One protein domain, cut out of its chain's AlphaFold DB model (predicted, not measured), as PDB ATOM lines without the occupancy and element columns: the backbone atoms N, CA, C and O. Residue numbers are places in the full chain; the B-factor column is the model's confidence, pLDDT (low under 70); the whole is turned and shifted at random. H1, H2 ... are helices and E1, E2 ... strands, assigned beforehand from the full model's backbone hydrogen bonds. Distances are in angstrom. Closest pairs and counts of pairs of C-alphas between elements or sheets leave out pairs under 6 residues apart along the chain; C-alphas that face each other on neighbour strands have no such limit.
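AT A GLANCE: This is residues 61 to 144 of the 466 residues of the protein "Exonuclease domain-containing protein" of Mytilus coruscus (UniProt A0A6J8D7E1). With little regular structure, this is a small three-stranded sheet, with H2 over edge strand E3 and long unnamed stretches, residues 65 to 83 and 92 to 108, looping round it. The 84 printed residues include H1, H2, E1, E2 and E3 in chain order; the class is mixed, with 31 residues in named elements. The sheet E1 E2 E3 is a meander, each strand the antiparallel neighbour of the one before. The whole is compact, radius of gyration of the C-alphas 12.7 A, spanning 37 by 25 by 24 A.

IN THESE COORDINATES: H1, residues 61 to 64, begins at C-alpha 61 (52.078, 59.337, 145.387). H2, residues 84 to 91, measures 10.4 A. E1, 109 to 115, E2, 118 to 124, and E3, 131 to 135, measure 17.1, 19.6 and 12.9 A; C-alpha 135 is at (50.318, 71.626, 129.293).

HOW THE PARTS SIT: Hairpin E1 and E2 has N 110 and O 122 at 2.8 A, within hydrogen-bond range; hairpin E2 and E3 has N 121 and O 134 at 2.8 A. H2 is on the sheet at a height of 9.0 A, its closest C-alphas to E3 being Asn 90 and Val 134, 5.6 A. H1 only grazes the sheet. In H2 every O i to N i+4 pair is within range; H1 is too short for one.

THE WHOLE: The printed part has no cut. Links H1 to H2 and H2 to E1 are long. Residues 73 to 74, 99 and 141 to 144 are under pLDDT 70.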
ATOM      1  N   GLY A  61      52.990  60.445 145.106       80.12
ATOM      2  CA  GLY A  61      52.078  59.337 145.387       80.12
ATOM      3  C   GLY A  61      50.744  59.506 144.668       80.12
ATOM      4  O   GLY A  61      50.246  58.566 144.055       80.12
ATOM      5  N   ARG A  62      50.224  60.739 144.590       81.31
ATOM      6  CA  ARG A  62      49.003  61.034 143.815       81.31
ATOM      7  C   ARG A  62      49.185  60.817 142.312       81.31
ATOM      8  O   ARG A  62      48.210  60.523 141.621       81.31
ATOM      9  N   LEU A  63      50.399  61.009 141.790       83.56
ATOM     10  CA  LEU A  63      50.704  60.727 140.388       83.56
ATOM     11  C   LEU A  63      50.813  59.221 140.147       83.56
ATOM     12  O   LEU A  63      50.225  58.741 139.184       83.56
ATOM     13  N   VAL A  64      51.490  58.491 141.036       82.00
ATOM     14  CA  VAL A  64      51.654  57.029 140.957       82.00
ATOM     15  C   VAL A  64      50.308  56.301 141.068       82.00
ATOM     16  O   VAL A  64      50.062  55.337 140.351       82.00
ATOM     17  N   GLU A  65      49.394  56.786 141.910       83.19
ATOM     18  CA  GLU A  65      48.042  56.223 142.052       83.19
ATOM     19  C   GLU A  65      47.116  56.539 140.858       83.19
ATOM     20  O   GLU A  65      46.056  55.923 140.689       83.19
ATOM     21  N   SER A  66      47.480  57.510 140.014       82.38
ATOM     22  CA  SER A  66      46.634  57.964 138.914       82.38
ATOM     23  C   SER A  66      46.735  57.049 137.697       82.38
ATOM     24  O   SER A  66      47.747  56.999 137.008       82.38
ATOM     25  N   ARG A  67      45.616  56.420 137.319       82.31
ATOM     26  CA  ARG A  67      45.528  55.547 136.129       82.31
ATOM     27  C   ARG A  67      45.812  56.248 134.795       82.31
ATOM     28  O   ARG A  67      46.046  55.577 133.797       82.31
ATOM     29  N   ASN A  68      45.727  57.578 134.761       82.44
ATOM     30  CA  ASN A  68      45.881  58.373 133.540       82.44
ATOM     31  C   ASN A  68      47.260  59.041 133.433       82.44
ATOM     32  O   ASN A  68      47.545  59.675 132.416       82.44
ATOM     33  N   VAL A  69      48.092  58.946 134.474       83.88
ATOM     34  CA  VAL A  69      49.441  59.511 134.496       83.88
ATOM     35  C   VAL A  69      50.428  58.367 134.354       83.88
ATOM     36  O   VAL A  69      50.412  57.421 135.131       83.88
ATOM     37  N   ASN A  70      51.302  58.462 133.364       84.69
ATOM     38  CA  ASN A  70      52.454  57.593 133.270       84.69
ATOM     39  C   ASN A  70      53.632  58.234 134.012       84.69
ATOM     40  O   ASN A  70      54.086  59.307 133.616       84.69
ATOM     41  N   THR A  71      54.116  57.588 135.067       81.12
ATOM     42  CA  THR A  71      55.268  58.027 135.871       81.12
ATOM     43  C   THR A  71      56.587  57.368 135.450       81.12
ATOM     44  O   THR A  71      57.625  57.656 136.044       81.12
ATOM     45  N   SER A  72      56.593  56.517 134.413       72.25
ATOM     46  CA  SER A  72      57.837  55.961 133.877       72.25
ATOM     47  C   SER A  72      58.731  57.077 133.329       72.25
ATOM     48  O   SER A  72      58.254  58.042 132.723       72.25
ATOM     49  N   ARG A  73      60.058  56.930 133.456       66.12
ATOM     50  CA  ARG A  73      61.065  57.896 132.952       66.12
ATOM     51  C   ARG A  73      61.153  57.973 131.417       66.12
ATOM     52  O   ARG A  73      62.156  58.388 130.855       66.12
ATOM     53  N   THR A  74      60.093  57.581 130.720       69.62
ATOM     54  CA  THR A  74      60.002  57.474 129.263       69.62
ATOM     55  C   THR A  74      59.257  58.662 128.646       69.62
ATOM     56  O   THR A  74      58.815  58.571 127.502       69.62
ATOM     57  N   TRP A  75      59.066  59.764 129.381       79.94
ATOM     58  CA  TRP A  75      58.398  60.979 128.883       79.94
ATOM     59  C   TRP A  75      59.119  61.579 127.663       79.94
ATOM     60  O   TRP A  75      58.476  62.133 126.777       79.94
ATOM     61  N   SER A  76      60.443  61.406 127.594       71.69
ATOM     62  CA  SER A  76      61.310  61.790 126.474       71.69
ATOM     63  C   SER A  76      61.175  60.864 125.258       71.69
ATOM     64  O   SER A  76      61.837  61.074 124.245       71.69
ATOM     65  N   SER A  77      60.307  59.848 125.333       70.19
ATOM     66  CA  SER A  77      60.103  58.857 124.281       70.19
ATOM     67  C   SER A  77      58.648  58.778 123.797       70.19
ATOM     68  O   SER A  77      57.665  59.059 124.504       70.19
ATOM     69  N   GLY A  78      58.502  58.360 122.541       72.88
ATOM     70  CA  GLY A  78      57.232  58.347 121.824       72.88
ATOM     71  C   GLY A  78      56.828  59.736 121.323       72.88
ATOM     72  O   GLY A  78      57.526  60.724 121.517       72.88
ATOM     73  N   ARG A  79      55.673  59.827 120.654       71.25
ATOM     74  CA  ARG A  79      55.320  61.038 119.897       71.25
ATOM     75  C   ARG A  79      54.176  61.840 120.490       71.25
ATOM     76  O   ARG A  79      53.178  61.266 120.931       71.25
ATOM     77  N   ARG A  80      54.312  63.165 120.460       78.81
ATOM     78  CA  ARG A  80      53.333  64.139 120.949       78.81
ATOM     79  C   ARG A  80      53.182  65.273 119.947       78.81
ATOM     80  O   ARG A  80      54.134  65.639 119.268       78.81
ATOM     81  N   LEU A  81      51.992  65.850 119.894       78.75
ATOM     82  CA  LEU A  81      51.777  67.152 119.290       78.75
ATOM     83  C   LEU A  81      52.045  68.200 120.369       78.75
ATOM     84  O   LEU A  81      51.258  68.340 121.308       78.75
ATOM     85  N   VAL A  82      53.184  68.880 120.239       83.88
ATOM     86  CA  VAL A  82      53.643  69.912 121.172       83.88
ATOM     87  C   VAL A  82      53.471  71.283 120.531       83.88
ATOM     88  O   VAL A  82      54.108  71.599 119.528       83.88
ATOM     89  N   GLU A  83      52.627  72.121 121.126       86.25
ATOM     90  CA  GLU A  83      52.579  73.543 120.803       86.25
ATOM     91  C   GLU A  83      53.670  74.268 121.596       86.25
ATOM     92  O   GLU A  83      53.500  74.573 122.777       86.25
ATOM     93  N   TRP A  84      54.805  74.533 120.940       85.31
ATOM     94  CA  TRP A  84      56.002  75.095 121.577       85.31
ATOM     95  C   TRP A  84      55.740  76.368 122.381       85.31
ATOM     96  O   TRP A  84      56.241  76.483 123.493       85.31
ATOM     97  N   ALA A  85      54.923  77.292 121.868       86.06
ATOM     98  CA  ALA A  85      54.578  78.512 122.597       86.06
ATOM     99  C   ALA A  85      53.862  78.204 123.924       86.06
ATOM    100  O   ALA A  85      54.263  78.712 124.968       86.06
ATOM    101  N   VAL A  86      52.871  77.303 123.902       88.69
ATOM    102  CA  VAL A  86      52.116  76.894 125.097       88.69
ATOM    103  C   VAL A  86      53.030  76.209 126.109       88.69
ATOM    104  O   VAL A  86      52.985  76.537 127.295       88.69
ATOM    105  N   LEU A  87      53.871  75.279 125.647       91.88
ATOM    106  CA  LEU A  87      54.808  74.567 126.509       91.88
ATOM    107  C   LEU A  87      55.806  75.538 127.153       91.88
ATOM    108  O   LEU A  87      55.925  75.564 128.375       91.88
ATOM    109  N   LEU A  88      56.482  76.362 126.349       88.81
ATOM    110  CA  LEU A  88      57.485  77.308 126.837       88.81
ATOM    111  C   LEU A  88      56.876  78.314 127.812       88.81
ATOM    112  O   LEU A  88      57.452  78.526 128.874       88.81
ATOM    113  N   ASP A  89      55.694  78.865 127.519       89.38
ATOM    114  CA  ASP A  89      54.993  79.783 128.423       89.38
ATOM    115  C   ASP A  89      54.704  79.153 129.788       89.38
ATOM    116  O   ASP A  89      54.864  79.810 130.818       89.38
ATOM    117  N   ASN A  90      54.338  77.869 129.811       90.06
ATOM    118  CA  ASN A  90      54.060  77.142 131.048       90.06
ATOM    119  C   ASN A  90      55.319  76.602 131.751       90.06
ATOM    120  O   ASN A  90      55.205  76.121 132.877       90.06
ATOM    121  N   LEU A  91      56.499  76.695 131.130       91.50
ATOM    122  CA  LEU A  91      57.792  76.358 131.737       91.50
ATOM    123  C   LEU A  91      58.543  77.580 132.279       91.50
ATOM    124  O   LEU A  91      59.524  77.405 132.995       91.50
ATOM    125  N   LYS A  92      58.106  78.812 131.976       81.75
ATOM    126  CA  LYS A  92      58.831  80.035 132.371       81.75
ATOM    127  C   LYS A  92      59.061  80.137 133.876       81.75
ATOM    128  O   LYS A  92      60.156  80.504 134.285       81.75
ATOM    129  N   PHE A  93      58.053  79.800 134.681       83.25
ATOM    130  CA  PHE A  93      58.097  79.926 136.138       83.25
ATOM    131  C   PHE A  93      57.291  78.812 136.810       83.25
ATOM    132  O   PHE A  93      56.248  78.387 136.310       83.25
ATOM    133  N   CYS A  94      57.746  78.372 137.978       85.69
ATOM    134  CA  CYS A  94      56.972  77.533 138.875       85.69
ATOM    135  C   CYS A  94      55.752  78.299 139.394       85.69
ATOM    136  O   CYS A  94      55.878  79.423 139.871       85.69
ATOM    137  N   LYS A  95      54.579  77.661 139.382       87.56
ATOM    138  CA  LYS A  95      53.315  78.268 139.834       87.56
ATOM    139  C   LYS A  95      53.258  78.538 141.341       87.56
ATOM    140  O   LYS A  95      52.397  79.295 141.773       87.56
ATOM    141  N   GLN A  96      54.144  77.916 142.120       87.25
ATOM    142  CA  GLN A  96      54.172  78.040 143.576       87.25
ATOM    143  C   GLN A  96      55.197  79.072 144.056       87.25
ATOM    144  O   GLN A  96      54.852  79.952 144.837       87.25
ATOM    145  N   CYS A  97      56.450  78.983 143.600       80.94
ATOM    146  CA  CYS A  97      57.528  79.870 144.062       80.94
ATOM    147  C   CYS A  97      57.907  80.977 143.065       80.94
ATOM    148  O   CYS A  97      58.755  81.804 143.384       80.94
ATOM    149  N   ASN A  98      57.313  80.997 141.865       83.19
ATOM    150  CA  ASN A  98      57.624  81.926 140.769       83.19
ATOM    151  C   ASN A  98      59.082  81.891 140.268       83.19
ATOM    152  O   ASN A  98      59.497  82.775 139.522       83.19
ATOM    153  N   MET A  99      59.852  80.855 140.619       65.50
ATOM    154  CA  MET A  99      61.206  80.634 140.100       65.50
ATOM    155  C   MET A  99      61.187  79.765 138.851       65.50
ATOM    156  O   MET A  99      60.359  78.864 138.727       65.50
ATOM    157  N   GLY A 100      62.093  80.022 137.914       75.62
ATOM    158  CA  GLY A 100      62.188  79.237 136.693       75.62
ATOM    159  C   GLY A 100      63.454  79.515 135.884       75.62
ATOM    160  O   GLY A 100      64.279  80.328 136.307       75.62
ATOM    161  N   PRO A 101      63.610  78.837 134.733       82.56
ATOM    162  CA  PRO A 101      62.606  77.969 134.109       82.56
ATOM    163  C   PRO A 101      62.448  76.607 134.805       82.56
ATOM    164  O   PRO A 101      63.375  76.090 135.423       82.56
ATOM    165  N   LEU A 102      61.263  76.007 134.682       78.81
ATOM    166  CA  LEU A 102      61.050  74.587 134.956       78.81
ATOM    167  C   LEU A 102      61.816  73.779 133.900       78.81
ATOM    168  O   LEU A 102      61.581  73.932 132.702       78.81
ATOM    169  N   LEU A 103      62.752  72.938 134.340       79.75
ATOM    170  CA  LEU A 103      63.658  72.229 133.439       79.75
ATOM    171  C   LEU A 103      63.069  70.884 133.003       79.75
ATOM    172  O   LEU A 103      62.632  70.081 133.827       79.75
ATOM    173  N   LEU A 104      63.103  70.618 131.697       84.44
ATOM    174  CA  LEU A 104      62.705  69.337 131.117       84.44
ATOM    175  C   LEU A 104      63.880  68.351 131.131       84.44
ATOM    176  O   LEU A 104      64.537  68.137 130.115       84.44
ATOM    177  N   THR A 105      64.158  67.759 132.292       78.81
ATOM    178  CA  THR A 105      65.168  66.697 132.447       78.81
ATOM    179  C   THR A 105      64.517  65.385 132.874       78.81
ATOM    180  O   THR A 105      63.431  65.378 133.452       78.81
ATOM    181  N   ASN A 106      65.189  64.254 132.631       76.50
ATOM    182  CA  ASN A 106      64.713  62.941 133.094       76.50
ATOM    183  C   ASN A 106      64.574  62.846 134.619       76.50
ATOM    184  O   ASN A 106      63.825  62.010 135.112       76.50
ATOM    185  N   GLU A 107      65.281  63.698 135.356       75.38
ATOM    186  CA  GLU A 107      65.188  63.766 136.810       75.38
ATOM    187  C   GLU A 107      63.985  64.587 137.269       75.38
ATOM    188  O   GLU A 107      63.335  64.216 138.244       75.38
ATOM    189  N   LEU A 108      63.671  65.689 136.582       80.94
ATOM    190  CA  LEU A 108      62.666  66.654 137.029       80.94
ATOM    191  C   LEU A 108      61.281  66.408 136.424       80.94
ATOM    192  O   LEU A 108      60.286  66.814 137.016       80.94
ATOM    193  N   VAL A 109      61.166  65.708 135.296       89.25
ATOM    194  CA  VAL A 109      59.860  65.284 134.771       89.25
ATOM    195  C   VAL A 109      59.431  63.991 135.463       89.25
ATOM    196  O   VAL A 109      60.006  62.928 135.247       89.25
ATOM    197  N   LYS A 110      58.404  64.087 136.308       86.81
ATOM    198  CA  LYS A 110      57.928  63.000 137.180       86.81
ATOM    199  C   LYS A 110      56.753  62.217 136.618       86.81
ATOM    200  O   LYS A 110      56.387  61.176 137.155       86.81
ATOM    201  N   GLY A 111      56.151  62.711 135.545       88.69
ATOM    202  CA  GLY A 111      55.138  61.959 134.835       88.69
ATOM    203  C   GLY A 111      54.513  62.724 133.688       88.69
ATOM    204  O   GLY A 111      54.724  63.923 133.499       88.69
ATOM    205  N   GLU A 112      53.700  62.009 132.933       91.44
ATOM    206  CA  GLU A 112      52.994  62.517 131.776       91.44
ATOM    207  C   GLU A 112      51.557  62.003 131.764       91.44
ATOM    208  O   GLU A 112      51.308  60.803 131.848       91.44
ATOM    209  N   MET A 113      50.596  62.905 131.586       89.44
ATOM    210  CA  MET A 113      49.210  62.539 131.304       89.44
ATOM    211  C   MET A 113      48.894  62.820 129.844       89.44
ATOM    212  O   MET A 113      48.778  63.981 129.443       89.44
ATOM    213  N   LYS A 114      48.705  61.758 129.058       85.69
ATOM    214  CA  LYS A 114      48.339  61.866 127.642       85.69
ATOM    215  C   LYS A 114      46.840  62.111 127.491       85.69
ATOM    216  O   LYS A 114      46.016  61.439 128.103       85.69
ATOM    217  N   CYS A 115      46.482  63.057 126.637       80.62
ATOM    218  CA  CYS A 115      45.111  63.383 126.256       80.62
ATOM    219  C   CYS A 115      45.031  63.374 124.720       80.62
ATOM    220  O   CYS A 115      45.128  64.412 124.064       80.62
ATOM    221  N   GLY A 116      44.932  62.175 124.138       77.44
ATOM    222  CA  GLY A 116      45.128  61.971 122.701       77.44
ATOM    223  C   GLY A 116      46.604  62.125 122.322       77.44
ATOM    224  O   GLY A 116      47.458  61.449 122.888       77.44
ATOM    225  N   LEU A 117      46.904  63.020 121.375       72.62
ATOM    226  CA  LEU A 117      48.279  63.346 120.967       72.62
ATOM    227  C   LEU A 117      48.877  64.533 121.735       72.62
ATOM    228  O   LEU A 117      50.076  64.775 121.621       72.62
ATOM    229  N   SER A 118      48.066  65.255 122.512       82.25
ATOM    230  CA  SER A 118      48.521  66.313 123.420       82.25
ATOM    231  C   SER A 118      48.413  65.855 124.885       82.25
ATOM    232  O   SER A 118      48.220  64.663 125.135       82.25
ATOM    233  N   GLY A 119      48.577  66.747 125.862       89.31
ATOM    234  CA  GLY A 119      48.506  66.389 127.280       89.31
ATOM    235  C   GLY A 119      49.285  67.306 128.218       89.31
ATOM    236  O   GLY A 119      49.438  68.506 127.969       89.31
ATOM    237  N   TYR A 120      49.737  66.724 129.329       92.19
ATOM    238  CA  TYR A 120      50.451  67.415 130.400       92.19
ATOM    239  C   TYR A 120      51.733  66.692 130.791       92.19
ATOM    240  O   TYR A 120      51.721  65.474 130.954       92.19
ATOM    241  N   LEU A 121      52.782  67.463 131.049       93.06
ATOM    242  CA  LEU A 121      53.955  67.029 131.796       93.06
ATOM    243  C   LEU A 121      53.814  67.467 133.256       93.06
ATOM    244  O   LEU A 121      53.326  68.563 133.541       93.06
ATOM    245  N   TYR A 122      54.240  66.612 134.176       93.25
ATOM    246  CA  TYR A 122      54.371  66.930 135.593       93.25
ATOM    247  C   TYR A 122      55.845  67.174 135.887       93.25
ATOM    248  O   TYR A 122      56.635  66.234 135.944       93.25
ATOM    249  N   VAL A 123      56.217  68.447 136.012       91.75
ATOM    250  CA  VAL A 123      57.609  68.890 136.146       91.75
ATOM    251  C   VAL A 123      57.847  69.387 137.565       91.75
ATOM    252  O   VAL A 123      57.201  70.329 138.025       91.75
ATOM    253  N   GLN A 124      58.770  68.747 138.268       87.19
ATOM    254  CA  GLN A 124      59.206  69.151 139.593       87.19
ATOM    255  C   GLN A 124      60.050  70.426 139.503       87.19
ATOM    256  O   GLN A 124      60.985  70.521 138.707       87.19
ATOM    257  N   CYS A 125      59.728  71.418 140.328       82.25
ATOM    258  CA  CYS A 125      60.546  72.615 140.468       82.25
ATOM    259  C   CYS A 125      61.855  72.277 141.189       82.25
ATOM    260  O   CYS A 125      61.824  71.730 142.285       82.25
ATOM    261  N   SER A 126      62.997  72.669 140.625       79.06
ATOM    262  CA  SER A 126      64.310  72.472 141.255       79.06
ATOM    263  C   SER A 126      64.537  73.340 142.500       79.06
ATOM    264  O   SER A 126      65.415  73.034 143.296       79.06
ATOM    265  N   SER A 127      63.770  74.424 142.677       74.94
ATOM    266  CA  SER A 127      63.930  75.350 143.807       74.94
ATOM    267  C   SER A 127      63.045  75.006 145.003       74.94
ATOM    268  O   SER A 127      63.515  75.036 146.134       74.94
ATOM    269  N   CYS A 128      61.757  74.721 144.778       79.19
ATOM    270  CA  CYS A 128      60.792  74.470 145.859       79.19
ATOM    271  C   CYS A 128      60.214  73.052 145.864       79.19
ATOM    272  O   CYS A 128      59.328  72.772 146.665       79.19
ATOM    273  N   MET A 129      60.672  72.177 144.964       80.38
ATOM    274  CA  MET A 129      60.255  70.775 144.854       80.38
ATOM    275  C   MET A 129      58.781  70.543 144.485       80.38
ATOM    276  O   MET A 129      58.377  69.389 144.350       80.38
ATOM    277  N   GLU A 130      58.004  71.602 144.243       85.38
ATOM    278  CA  GLU A 130      56.594  71.515 143.854       85.38
ATOM    279  C   GLU A 130      56.411  70.882 142.467       85.38
ATOM    280  O   GLU A 130      57.127  71.209 141.511       85.38
ATOM    281  N   LEU A 131      55.390  70.030 142.329       89.62
ATOM    282  CA  LEU A 131      54.994  69.420 141.062       89.62
ATOM    283  C   LEU A 131      54.112  70.354 140.228       89.62
ATOM    284  O   LEU A 131      52.949  70.618 140.528       89.62
ATOM    285  N   ASN A 132      54.644  70.805 139.099       91.50
ATOM    286  CA  ASN A 132      53.947  71.703 138.190       91.50
ATOM    287  C   ASN A 132      53.291  70.904 137.066       91.50
ATOM    288  O   ASN A 132      53.962  70.203 136.311       91.50
ATOM    289  N   ARG A 133      51.973  71.056 136.906       93.25
ATOM    290  CA  ARG A 133      51.246  70.553 135.734       93.25
ATOM    291  C   ARG A 133      51.403  71.534 134.569       93.25
ATOM    292  O   ARG A 133      50.827  72.630 134.586       93.25
ATOM    293  N   VAL A 134      52.159  71.108 133.561       93.06
ATOM    294  CA  VAL A 134      52.583  71.886 132.392       93.06
ATOM    295  C   VAL A 134      51.895  71.334 131.138       93.06
ATOM    296  O   VAL A 134      52.219  70.231 130.700       93.06
ATOM    297  N   PRO A 135      50.914  72.042 130.555       92.44
ATOM    298  CA  PRO A 135      50.318  71.626 129.293       92.44
ATOM    299  C   PRO A 135      51.265  71.861 128.114       92.44
ATOM    300  O   PRO A 135      51.947  72.881 128.058       92.44
ATOM    301  N   TYR A 136      51.249  70.948 127.143       90.31
ATOM    302  CA  TYR A 136      51.999  71.081 125.885       90.31
ATOM    303  C   TYR A 136      51.094  71.231 124.652       90.31
ATOM    304  O   TYR A 136      51.518  70.990 123.526       90.31
ATOM    305  N   GLY A 137      49.844  71.649 124.845       87.00
ATOM    306  CA  GLY A 137      48.909  71.977 123.766       87.00
ATOM    307  C   GLY A 137      47.808  72.915 124.236       87.00
ATOM    308  O   GLY A 137      47.521  72.996 125.435       87.00
ATOM    309  N   SER A 138      47.199  73.622 123.287       83.00
ATOM    310  CA  SER A 138      46.139  74.586 123.558       83.00
ATOM    311  C   SER A 138      44.901  73.908 124.136       83.00
ATOM    312  O   SER A 138      44.503  72.816 123.721       83.00
ATOM    313  N   GLN A 139      44.265  74.587 125.085       82.75
ATOM    314  CA  GLN A 139      43.083  74.099 125.789       82.75
ATOM    315  C   GLN A 139      41.890  75.001 125.521       82.75
ATOM    316  O   GLN A 139      42.017  76.224 125.510       82.75
ATOM    317  N   HIS A 140      40.715  74.399 125.383       72.94
ATOM    318  CA  HIS A 140      39.446  75.108 125.402       72.94
ATOM    319  C   HIS A 140      38.540  74.509 126.477       72.94
ATOM    320  O   HIS A 140      38.553  73.308 126.757       72.94
ATOM    321  N   SER A 141      37.759  75.375 127.112       65.19
ATOM    322  CA  SER A 141      36.699  74.968 128.030       65.19
ATOM    323  C   SER A 141      35.368  75.192 127.335       65.19
ATOM    324  O   SER A 141      35.157  76.253 126.753       65.19
ATOM    325  N   ASP A 142      34.489  74.196 127.379       59.62
ATOM    326  CA  ASP A 142      33.126  74.329 126.875       59.62
ATOM    327  C   ASP A 142      32.372  75.359 127.738       59.62
ATOM    328  O   ASP A 142      32.187  75.114 128.936       59.62
ATOM    329  N   PRO A 143      31.945  76.505 127.177       60.00
ATOM    330  CA  PRO A 143      31.265  77.545 127.942       60.00
ATOM    331  C   PRO A 143      29.899  77.094 128.484       60.00
ATOM    332  O   PRO A 143      29.375  77.734 129.393       60.00
ATOM    333  N   SER A 144      29.335  75.994 127.971       59.28
ATOM    334  CA  SER A 144      28.075  75.417 128.452       59.28
ATOM    335  C   SER A 144      28.231  74.535 129.700       59.28
ATOM    336  O   SER A 144      27.234  74.188 130.337       59.28
TER     337      SER A 144